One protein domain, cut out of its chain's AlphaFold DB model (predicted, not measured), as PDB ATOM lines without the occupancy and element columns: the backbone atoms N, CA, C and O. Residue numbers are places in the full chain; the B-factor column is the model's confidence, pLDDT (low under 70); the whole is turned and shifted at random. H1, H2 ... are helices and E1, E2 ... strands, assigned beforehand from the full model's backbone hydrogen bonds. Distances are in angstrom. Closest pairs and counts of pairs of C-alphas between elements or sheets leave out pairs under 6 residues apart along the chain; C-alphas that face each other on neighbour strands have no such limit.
ATOM      1  N   GLY A   4     131.161 160.181 142.092       93.38
ATOM      2  CA  GLY A   4     130.399 161.342 142.563       93.38
ATOM      3  C   GLY A   4     128.912 161.232 142.221       93.38
ATOM      4  O   GLY A   4     128.059 161.384 143.091       93.38
ATOM      5  N   SER A   5     128.600 160.862 140.979       93.81
ATOM      6  CA  SER A   5     127.224 160.667 140.527       93.81
ATOM      7  C   SER A   5     126.537 159.515 141.272       93.81
ATOM      8  O   SER A   5     125.378 159.652 141.660       93.81
ATOM      9  N   ALA A   6     127.244 158.410 141.529       93.56
ATOM     10  CA  ALA A   6     126.713 157.277 142.289       93.56
ATOM     11  C   ALA A   6     126.356 157.674 143.732       93.56
ATOM     12  O   ALA A   6     125.288 157.316 144.227       93.56
ATOM     13  N   VAL A   7     127.200 158.481 144.383       93.81
ATOM     14  CA  VAL A   7     126.910 159.045 145.710       93.81
ATOM     15  C   VAL A   7     125.687 159.965 145.664       93.81
ATOM     16  O   VAL A   7     124.783 159.815 146.486       93.81
ATOM     17  N   THR A   8     125.606 160.879 144.692       94.81
ATOM     18  CA  THR A   8     124.444 161.771 144.531       94.81
ATOM     19  C   THR A   8     123.149 160.985 144.325       94.81
ATOM     20  O   THR A   8     122.132 161.303 144.943       94.81
ATOM     21  N   TYR A   9     123.187 159.929 143.508       92.38
ATOM     22  CA  TYR A   9     122.051 159.038 143.286       92.38
ATOM     23  C   TYR A   9     121.578 158.375 144.586       92.38
ATOM     24  O   TYR A   9     120.386 158.402 144.898       92.38
ATOM     25  N   LEU A  10     122.504 157.837 145.384       92.25
ATOM     26  CA  LEU A  10     122.180 157.200 146.661       92.25
ATOM     27  C   LEU A  10     121.592 158.189 147.683       92.25
ATOM     28  O   LEU A  10     120.619 157.863 148.363       92.25
ATOM     29  N   ILE A  11     122.117 159.417 147.758       93.38
ATOM     30  CA  ILE A  11     121.576 160.471 148.635       93.38
ATOM     31  C   ILE A  11     120.144 160.840 148.225       93.38
ATOM     32  O   ILE A  11     119.256 160.929 149.078       93.38
ATOM     33  N   ALA A  12     119.901 161.033 146.926       92.00
ATOM     34  CA  ALA A  12     118.566 161.321 146.411       92.00
ATOM     35  C   ALA A  12     117.593 160.174 146.725       92.00
ATOM     36  O   ALA A  12     116.461 160.413 147.151       92.00
ATOM     37  N   ARG A  13     118.060 158.925 146.599       89.00
ATOM     38  CA  ARG A  13     117.276 157.737 146.935       89.00
ATOM     39  C   ARG A  13     116.908 157.676 148.414       89.00
ATOM     40  O   ARG A  13     115.750 157.397 148.714       89.00
ATOM     41  N   ARG A  14     117.840 157.992 149.320       90.00
ATOM     42  CA  ARG A  14     117.577 158.058 150.770       90.00
ATOM     43  C   ARG A  14     116.474 159.061 151.084       90.00
ATOM     44  O   ARG A  14     115.549 158.741 151.821       90.00
ATOM     45  N   ARG A  15     116.541 160.256 150.487       89.44
ATOM     46  CA  ARG A  15     115.522 161.298 150.682       89.44
ATOM     47  C   ARG A  15     114.151 160.854 150.168       89.44
ATOM     48  O   ARG A  15     113.161 161.063 150.860       89.44
ATOM     49  N   ALA A  16     114.099 160.241 148.986       87.31
ATOM     50  CA  ALA A  16     112.850 159.743 148.418       87.31
ATOM     51  C   ALA A  16     112.226 158.647 149.293       87.31
ATOM     52  O   ALA A  16     111.032 158.690 149.557       87.31
ATOM     53  N   TRP A  17     113.035 157.707 149.788       85.25
ATOM     54  CA  TRP A  17     112.549 156.645 150.667       85.25
ATOM     55  C   TRP A  17     112.027 157.203 151.989       85.25
ATOM     56  O   TRP A  17     110.911 156.891 152.389       85.25
ATOM     57  N   PHE A  18     112.790 158.090 152.629       84.62
ATOM     58  CA  PHE A  18     112.354 158.743 153.858       84.62
ATOM     59  C   PHE A  18     111.011 159.465 153.669       84.62
ATOM     60  O   PHE A  18     110.109 159.298 154.484       84.62
ATOM     61  N   ALA A  19     110.837 160.184 152.553       85.56
ATOM     62  CA  ALA A  19     109.567 160.824 152.221       85.56
ATOM     63  C   ALA A  19     108.416 159.806 152.088       85.56
ATOM     64  O   ALA A  19     107.341 160.033 152.641       85.56
ATOM     65  N   THR A  20     108.645 158.667 151.423       82.12
ATOM     66  CA  THR A  20     107.653 157.583 151.307       82.12
ATOM     67  C   THR A  20     107.250 157.024 152.671       82.12
ATOM     68  O   THR A  20     106.058 156.898 152.935       82.12
ATOM     69  N   ILE A  21     108.221 156.751 153.551       80.19
ATOM     70  CA  ILE A  21     107.976 156.253 154.916       80.19
ATOM     71  C   ILE A  21     107.118 157.247 155.702       80.19
ATOM     72  O   ILE A  21     106.118 156.878 156.310       80.19
ATOM     73  N   THR A  22     107.469 158.537 155.646       79.19
ATOM     74  CA  THR A  22     106.708 159.577 156.351       79.19
ATOM     75  C   THR A  22     105.298 159.777 155.793       79.19
ATOM     76  O   THR A  22     104.397 160.140 156.543       79.19
ATOM     77  N   ALA A  23     105.093 159.550 154.491       79.81
ATOM     78  CA  ALA A  23     103.803 159.730 153.824       79.81
ATOM     79  C   ALA A  23     102.865 158.525 153.990       79.81
ATOM     80  O   ALA A  23     101.647 158.670 153.923       79.81
ATOM     81  N   THR A  24     103.407 157.323 154.176       71.56
ATOM     82  CA  THR A  24     102.627 156.105 154.408       71.56
ATOM     83  C   THR A  24     103.351 155.271 155.454       71.56
ATOM     84  O   THR A  24     104.188 154.444 155.089       71.56
ATOM     85  N   PRO A  25     103.038 155.463 156.747       65.94
ATOM     86  CA  PRO A  25     103.584 154.629 157.803       65.94
ATOM     87  C   PRO A  25     103.080 153.203 157.568       65.94
ATOM     88  O   PRO A  25     101.934 152.879 157.870       65.94
ATOM     89  N   SER A  26     103.917 152.345 156.984       64.75
ATOM     90  CA  SER A  26     103.548 150.963 156.649       64.75
ATOM     91  C   SER A  26     103.429 150.064 157.892       64.75
ATOM     92  O   SER A  26     103.126 148.877 157.790       64.75
ATOM     93  N   GLY A  27     103.663 150.631 159.081       63.75
ATOM     94  CA  GLY A  27     103.616 149.960 160.378       63.75
ATOM     95  C   GLY A  27     104.902 149.214 160.733       63.75
ATOM     96  O   GLY A  27     105.108 148.908 161.903       63.75
ATOM     97  N   ASN A  28     105.804 148.970 159.772       74.44
ATOM     98  CA  ASN A  28     107.059 148.251 159.999       74.44
ATOM     99  C   ASN A  28     108.267 149.200 160.061       74.44
ATOM    100  O   ASN A  28     109.200 149.123 159.259       74.44
ATOM    101  N   VAL A  29     108.228 150.102 161.044       73.81
ATOM    102  CA  VAL A  29     109.242 151.144 161.288       73.81
ATOM    103  C   VAL A  29     110.651 150.557 161.427       73.81
ATOM    104  O   VAL A  29     111.632 151.171 161.013       73.81
ATOM    105  N   GLU A  30     110.770 149.349 161.975       78.69
ATOM    106  CA  GLU A  30     112.051 148.675 162.191       78.69
ATOM    107  C   GLU A  30     112.690 148.186 160.883       78.69
ATOM    108  O   GLU A  30     113.885 148.386 160.655       78.69
ATOM    109  N   LEU A  31     111.888 147.617 159.975       79.06
ATOM    110  CA  LEU A  31     112.352 147.240 158.640       79.06
ATOM    111  C   LEU A  31     112.799 148.472 157.840       79.06
ATOM    112  O   LEU A  31     113.863 148.456 157.220       79.06
ATOM    113  N   GLU A  32     112.007 149.540 157.891       80.44
ATOM    114  CA  GLU A  32     112.274 150.803 157.200       80.44
ATOM    115  C   GLU A  32     113.546 151.487 157.729       80.44
ATOM    116  O   GLU A  32     114.381 151.950 156.947       80.44
ATOM    117  N   SER A  33     113.745 151.478 159.050       81.25
ATOM    118  CA  SER A  33     114.946 152.027 159.697       81.25
ATOM    119  C   SER A  33     116.194 151.247 159.292       81.25
ATOM    120  O   SER A  33     117.188 151.836 158.862       81.25
ATOM    121  N   ARG A  34     116.120 149.910 159.299       84.81
ATOM    122  CA  ARG A  34     117.231 149.050 158.873       84.81
ATOM    123  C   ARG A  34     117.604 149.263 157.406       84.81
ATOM    124  O   ARG A  34     118.780 149.227 157.049       84.81
ATOM    125  N   GLN A  35     116.625 149.491 156.534       83.19
ATOM    126  CA  GLN A  35     116.882 149.786 155.122       83.19
ATOM    127  C   GLN A  35     117.556 151.151 154.927       83.19
ATOM    128  O   GLN A  35     118.462 151.268 154.095       83.19
ATOM    129  N   LEU A  36     117.168 152.164 155.707       85.31
ATOM    130  CA  LEU A  36     117.834 153.469 155.704       85.31
ATOM    131  C   LEU A  36     119.288 153.368 156.181       85.31
ATOM    132  O   LEU A  36     120.172 153.914 155.519       85.31
ATOM    133  N   GLU A  37     119.558 152.616 157.249       89.69
ATOM    134  CA  GLU A  37     120.918 152.378 157.756       89.69
ATOM    135  C   GLU A  37     121.812 151.672 156.726       89.69
ATOM    136  O   GLU A  37     122.956 152.073 156.497       89.69
ATOM    137  N   LEU A  38     121.286 150.645 156.047       89.69
ATOM    138  CA  LEU A  38     122.009 149.954 154.973       89.69
ATOM    139  C   LEU A  38     122.362 150.909 153.828       89.69
ATOM    140  O   LEU A  38     123.472 150.861 153.291       89.69
ATOM    141  N   LEU A  39     121.439 151.804 153.470       90.62
ATOM    142  CA  LEU A  39     121.661 152.792 152.422       90.62
ATOM    143  C   LEU A  39     122.706 153.841 152.836       90.62
ATOM    144  O   LEU A  39     123.555 154.215 152.026       90.62
ATOM    145  N   GLU A  40     122.691 154.285 154.092       91.69
ATOM    146  CA  GLU A  40     123.707 155.184 154.650       91.69
ATOM    147  C   GLU A  40     125.096 154.553 154.637       91.69
ATOM    148  O   GLU A  40     126.068 155.186 154.210       91.69
ATOM    149  N   ARG A  41     125.191 153.281 155.031       94.38
ATOM    150  CA  ARG A  41     126.453 152.547 154.982       94.38
ATOM    151  C   ARG A  41     126.974 152.428 153.552       94.38
ATOM    152  O   ARG A  41     128.150 152.705 153.308       94.38
ATOM    153  N   LEU A  42     126.095 152.108 152.604       93.62
ATOM    154  CA  LEU A  42     126.444 152.003 151.190       93.62
ATOM    155  C   LEU A  42     126.969 153.330 150.620       93.62
ATOM    156  O   LEU A  42     127.953 153.329 149.883       93.62
ATOM    157  N   ILE A  43     126.373 154.469 150.993       94.19
ATOM    158  CA  ILE A  43     126.866 155.803 150.601       94.19
ATOM    159  C   ILE A  43     128.321 155.995 151.045       94.19
ATOM    160  O   ILE A  43     129.157 156.440 150.251       94.19
ATOM    161  N   LEU A  44     128.635 155.657 152.299       95.69
ATOM    162  CA  LEU A  44     129.989 155.782 152.841       95.69
ATOM    163  C   LEU A  44     130.974 154.848 152.134       95.69
ATOM    164  O   LEU A  44     132.095 155.257 151.830       95.69
ATOM    165  N   ASP A  45     130.561 153.616 151.845       95.44
ATOM    166  CA  ASP A  45     131.411 152.621 151.197       95.44
ATOM    167  C   ASP A  45     131.698 152.961 149.723       95.44
ATOM    168  O   ASP A  45     132.843 152.839 149.281       95.44
ATOM    169  N   VAL A  46     130.715 153.481 148.982       94.19
ATOM    170  CA  VAL A  46     130.915 153.988 147.612       94.19
ATOM    171  C   VAL A  46     131.808 155.230 147.616       94.19
ATOM    172  O   VAL A  46     132.742 155.325 146.816       94.19
ATOM    173  N   ARG A  47     131.581 156.170 148.545       93.19
ATOM    174  CA  ARG A  47     132.404 157.386 148.671       93.19
ATOM    175  C   ARG A  47     133.862 157.059 148.991       93.19
ATOM    176  O   ARG A  47     134.754 157.699 148.446       93.19
ATOM    177  N   ALA A  48     134.095 156.061 149.839       95.00
ATOM    178  CA  ALA A  48     135.429 155.577 150.182       95.00
ATOM    179  C   ALA A  48     136.065 154.688 149.094       95.00
ATOM    180  O   ALA A  48     137.181 154.216 149.283       95.00
ATOM    181  N   GLY A  49     135.364 154.411 147.988       92.88
ATOM    182  CA  GLY A  49     135.849 153.528 146.923       92.88
ATOM    183  C   GLY A  49     135.919 152.044 147.308       92.88
ATOM    184  O   GLY A  49     136.498 151.254 146.565       92.88
ATOM    185  N   ARG A  50     135.322 151.652 148.445       94.69
ATOM    186  CA  ARG A  50     135.263 150.258 148.918       94.69
ATOM    187  C   ARG A  50     134.275 149.414 148.119       94.69
ATOM    188  O   ARG A  50     134.436 148.202 148.033       94.69
ATOM    189  N   VAL A  51     133.267 150.054 147.529       93.62
ATOM    190  CA  VAL A  51     132.241 149.408 146.705       93.62
ATOM    191  C   VAL A  51     132.352 149.899 145.267       93.62
ATOM    192  O   VAL A  51     132.297 151.100 145.003       93.62
ATOM    193  N   ARG A  52     132.493 148.946 144.340       91.88
ATOM    194  CA  ARG A  52     132.573 149.195 142.890       91.88
ATOM    195  C   ARG A  52     131.303 148.808 142.134       91.88
ATOM    196  O   ARG A  52     131.131 149.202 140.988       91.88
ATOM    197  N   SER A  53     130.398 148.075 142.766       93.38
ATOM    198  CA  SER A  53     129.074 147.777 142.233       93.38
ATOM    199  C   SER A  53     128.096 147.531 143.372       93.38
ATOM    200  O   SER A  53     128.481 147.035 144.428       93.38
ATOM    201  N   PHE A  54     126.838 147.905 143.176       91.50
ATOM    202  CA  PHE A  54     125.782 147.656 144.149       91.50
ATOM    203  C   PHE A  54     124.428 147.509 143.470       91.50
ATOM    204  O   PHE A  54     124.209 148.013 142.367       91.50
ATOM    205  N   GLU A  55     123.506 146.861 144.172       90.12
ATOM    206  CA  GLU A  55     122.139 146.654 143.715       90.12
ATOM    207  C   GLU A  55     121.154 147.218 144.730       90.12
ATOM    208  O   GLU A  55     121.285 147.015 145.936       90.12
ATOM    209  N   LEU A  56     120.153 147.936 144.229       86.44
ATOM    210  CA  LEU A  56     119.021 148.403 145.018       86.44
ATOM    211  C   LEU A  56     117.778 147.693 144.516       86.44
ATOM    212  O   LEU A  56     117.362 147.929 143.388       86.44
ATOM    213  N   THR A  57     117.173 146.847 145.340       80.38
ATOM    214  CA  THR A  57     116.010 146.025 144.965       80.38
ATOM    215  C   THR A  57     114.676 146.767 145.050       80.38
ATOM    216  O   THR A  57     113.705 146.342 144.431       80.38
ATOM    217  N   GLN A  58     114.614 147.897 145.762       70.00
ATOM    218  CA  GLN A  58     113.376 148.647 145.995       70.00
ATOM    219  C   GLN A  58     113.522 150.147 145.737       70.00
ATOM    220  O   GLN A  58     114.598 150.714 145.972       70.00
ATOM    221  N   PRO A  59     112.441 150.833 145.303       66.88
ATOM    222  CA  PRO A  59     111.209 150.314 144.681       66.88
ATOM    223  C   PRO A  59     111.369 149.624 143.316       66.88
ATOM    224  O   PRO A  59     110.512 148.838 142.937       66.88
ATOM    225  N   LYS A  60     112.444 149.901 142.570       76.50
ATOM    226  CA  LYS A  60     112.763 149.211 141.310       76.50
ATOM    227  C   LYS A  60     114.182 148.654 141.400       76.50
ATOM    228  O   LYS A  60     115.047 149.434 141.809       76.50
ATOM    229  N   PRO A  61     114.419 147.391 140.996       82.12
ATOM    230  CA  PRO A  61     115.754 146.824 140.892       82.12
ATOM    231  C   PRO A  61     116.635 147.684 139.988       82.12
ATOM    232  O   PRO A  61     116.328 147.875 138.809       82.12
ATOM    233  N   VAL A  62     117.712 148.230 140.545       85.81
ATOM    234  CA  VAL A  62     118.738 148.960 139.800       85.81
ATOM    235  C   VAL A  62     120.097 148.428 140.224       85.81
ATOM    236  O   VAL A  62     120.458 148.527 141.395       85.81
ATOM    237  N   SER A  63     120.842 147.895 139.257       89.25
ATOM    238  CA  SER A  63     122.247 147.523 139.420       89.25
ATOM    239  C   SER A  63     123.116 148.670 138.913       89.25
ATOM    240  O   SER A  63     122.928 149.162 137.796       89.25
ATOM    241  N   VAL A  64     124.028 149.153 139.755       90.38
ATOM    242  CA  VAL A  64     124.915 150.275 139.446       90.38
ATOM    243  C   VAL A  64     126.352 149.797 139.525       90.38
ATOM    244  O   VAL A  64     126.811 149.353 140.574       90.38
ATOM    245  N   VAL A  65     127.087 149.963 138.426       92.69
ATOM    246  CA  VAL A  65     128.547 149.836 138.406       92.69
ATOM    247  C   VAL A  65     129.159 151.219 138.606       92.69
ATOM    248  O   VAL A  65     128.859 152.162 137.861       92.69
ATOM    249  N   VAL A  66     130.003 151.343 139.625       91.69
ATOM    250  CA  VAL A  66     130.742 152.558 139.963       91.69
ATOM    251  C   VAL A  66     132.068 152.540 139.217       91.69
ATOM    252  O   VAL A  66     132.882 151.635 139.374       91.69
TER     253      VAL A  66
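AT A GLANCE: This is residues 4 to 66 of the 68 residues of an uncharacterized protein of Paraburkholderia phenazinium (UniProt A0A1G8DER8). What shape do these atoms make? A long helical hairpin, H1 and H2 side by side, has a small hairpin of two strands, E1 and E2, lying lengthwise beside it near the end away from the helices' turn. Residues 22 to 28, at that turn, stick out. What is it built of? The printed part has 63 residues, in the order H1, H2, E1, E2, mostly helix, with an antiparallel sheet E1 - E2. It is compact, with a radius of gyration of the C-alphas of 12.0 A, yet elongated, spanning 35 by 18 by 16 A.

IN THESE COORDINATES: Where are the strands? E1 is residues 53 to 56, and E2 is residues 62 to 65, ending at C-alpha 65 (128.547, 149.836, 138.406). Where are the helices? H1, residues 4 to 23, begins at C-alpha 4 (130.399, 161.342, 142.563) and is 28.9 A long. H2, residues 29 to 47, is 27.1 A long.

HOW THE PARTS SIT: How do the strands pair? E1 and E2 form an antiparallel hairpin at 168 degrees, with N 54 and O 64 3.0 A apart, within hydrogen-bond range. What lies nearby? The closest C-alphas of H1 and E2, those of Ala 6 and Val 64, are 7.8 A apart. H1 and E1 are apart, as are H2 and E2. How do the helices stand? H1 and H2 touch in a helical hairpin, closest at the C-alphas of Val 7 and Ile 43, 5.9 A, with a shallow tilt of 11 degrees, opposite ways. In both, every O i to N i+4 pair is within hydrogen-bond range.

THE WHOLE: How large is it? The two C-alphas farthest apart, those of Gly 27 and Gly 49, are 35.1 A apart. Is it continuous? The printed part has no cut, and its three links are tight. Where is confidence low? In this model residues 25 to 27 and 59 have pLDDT under 70.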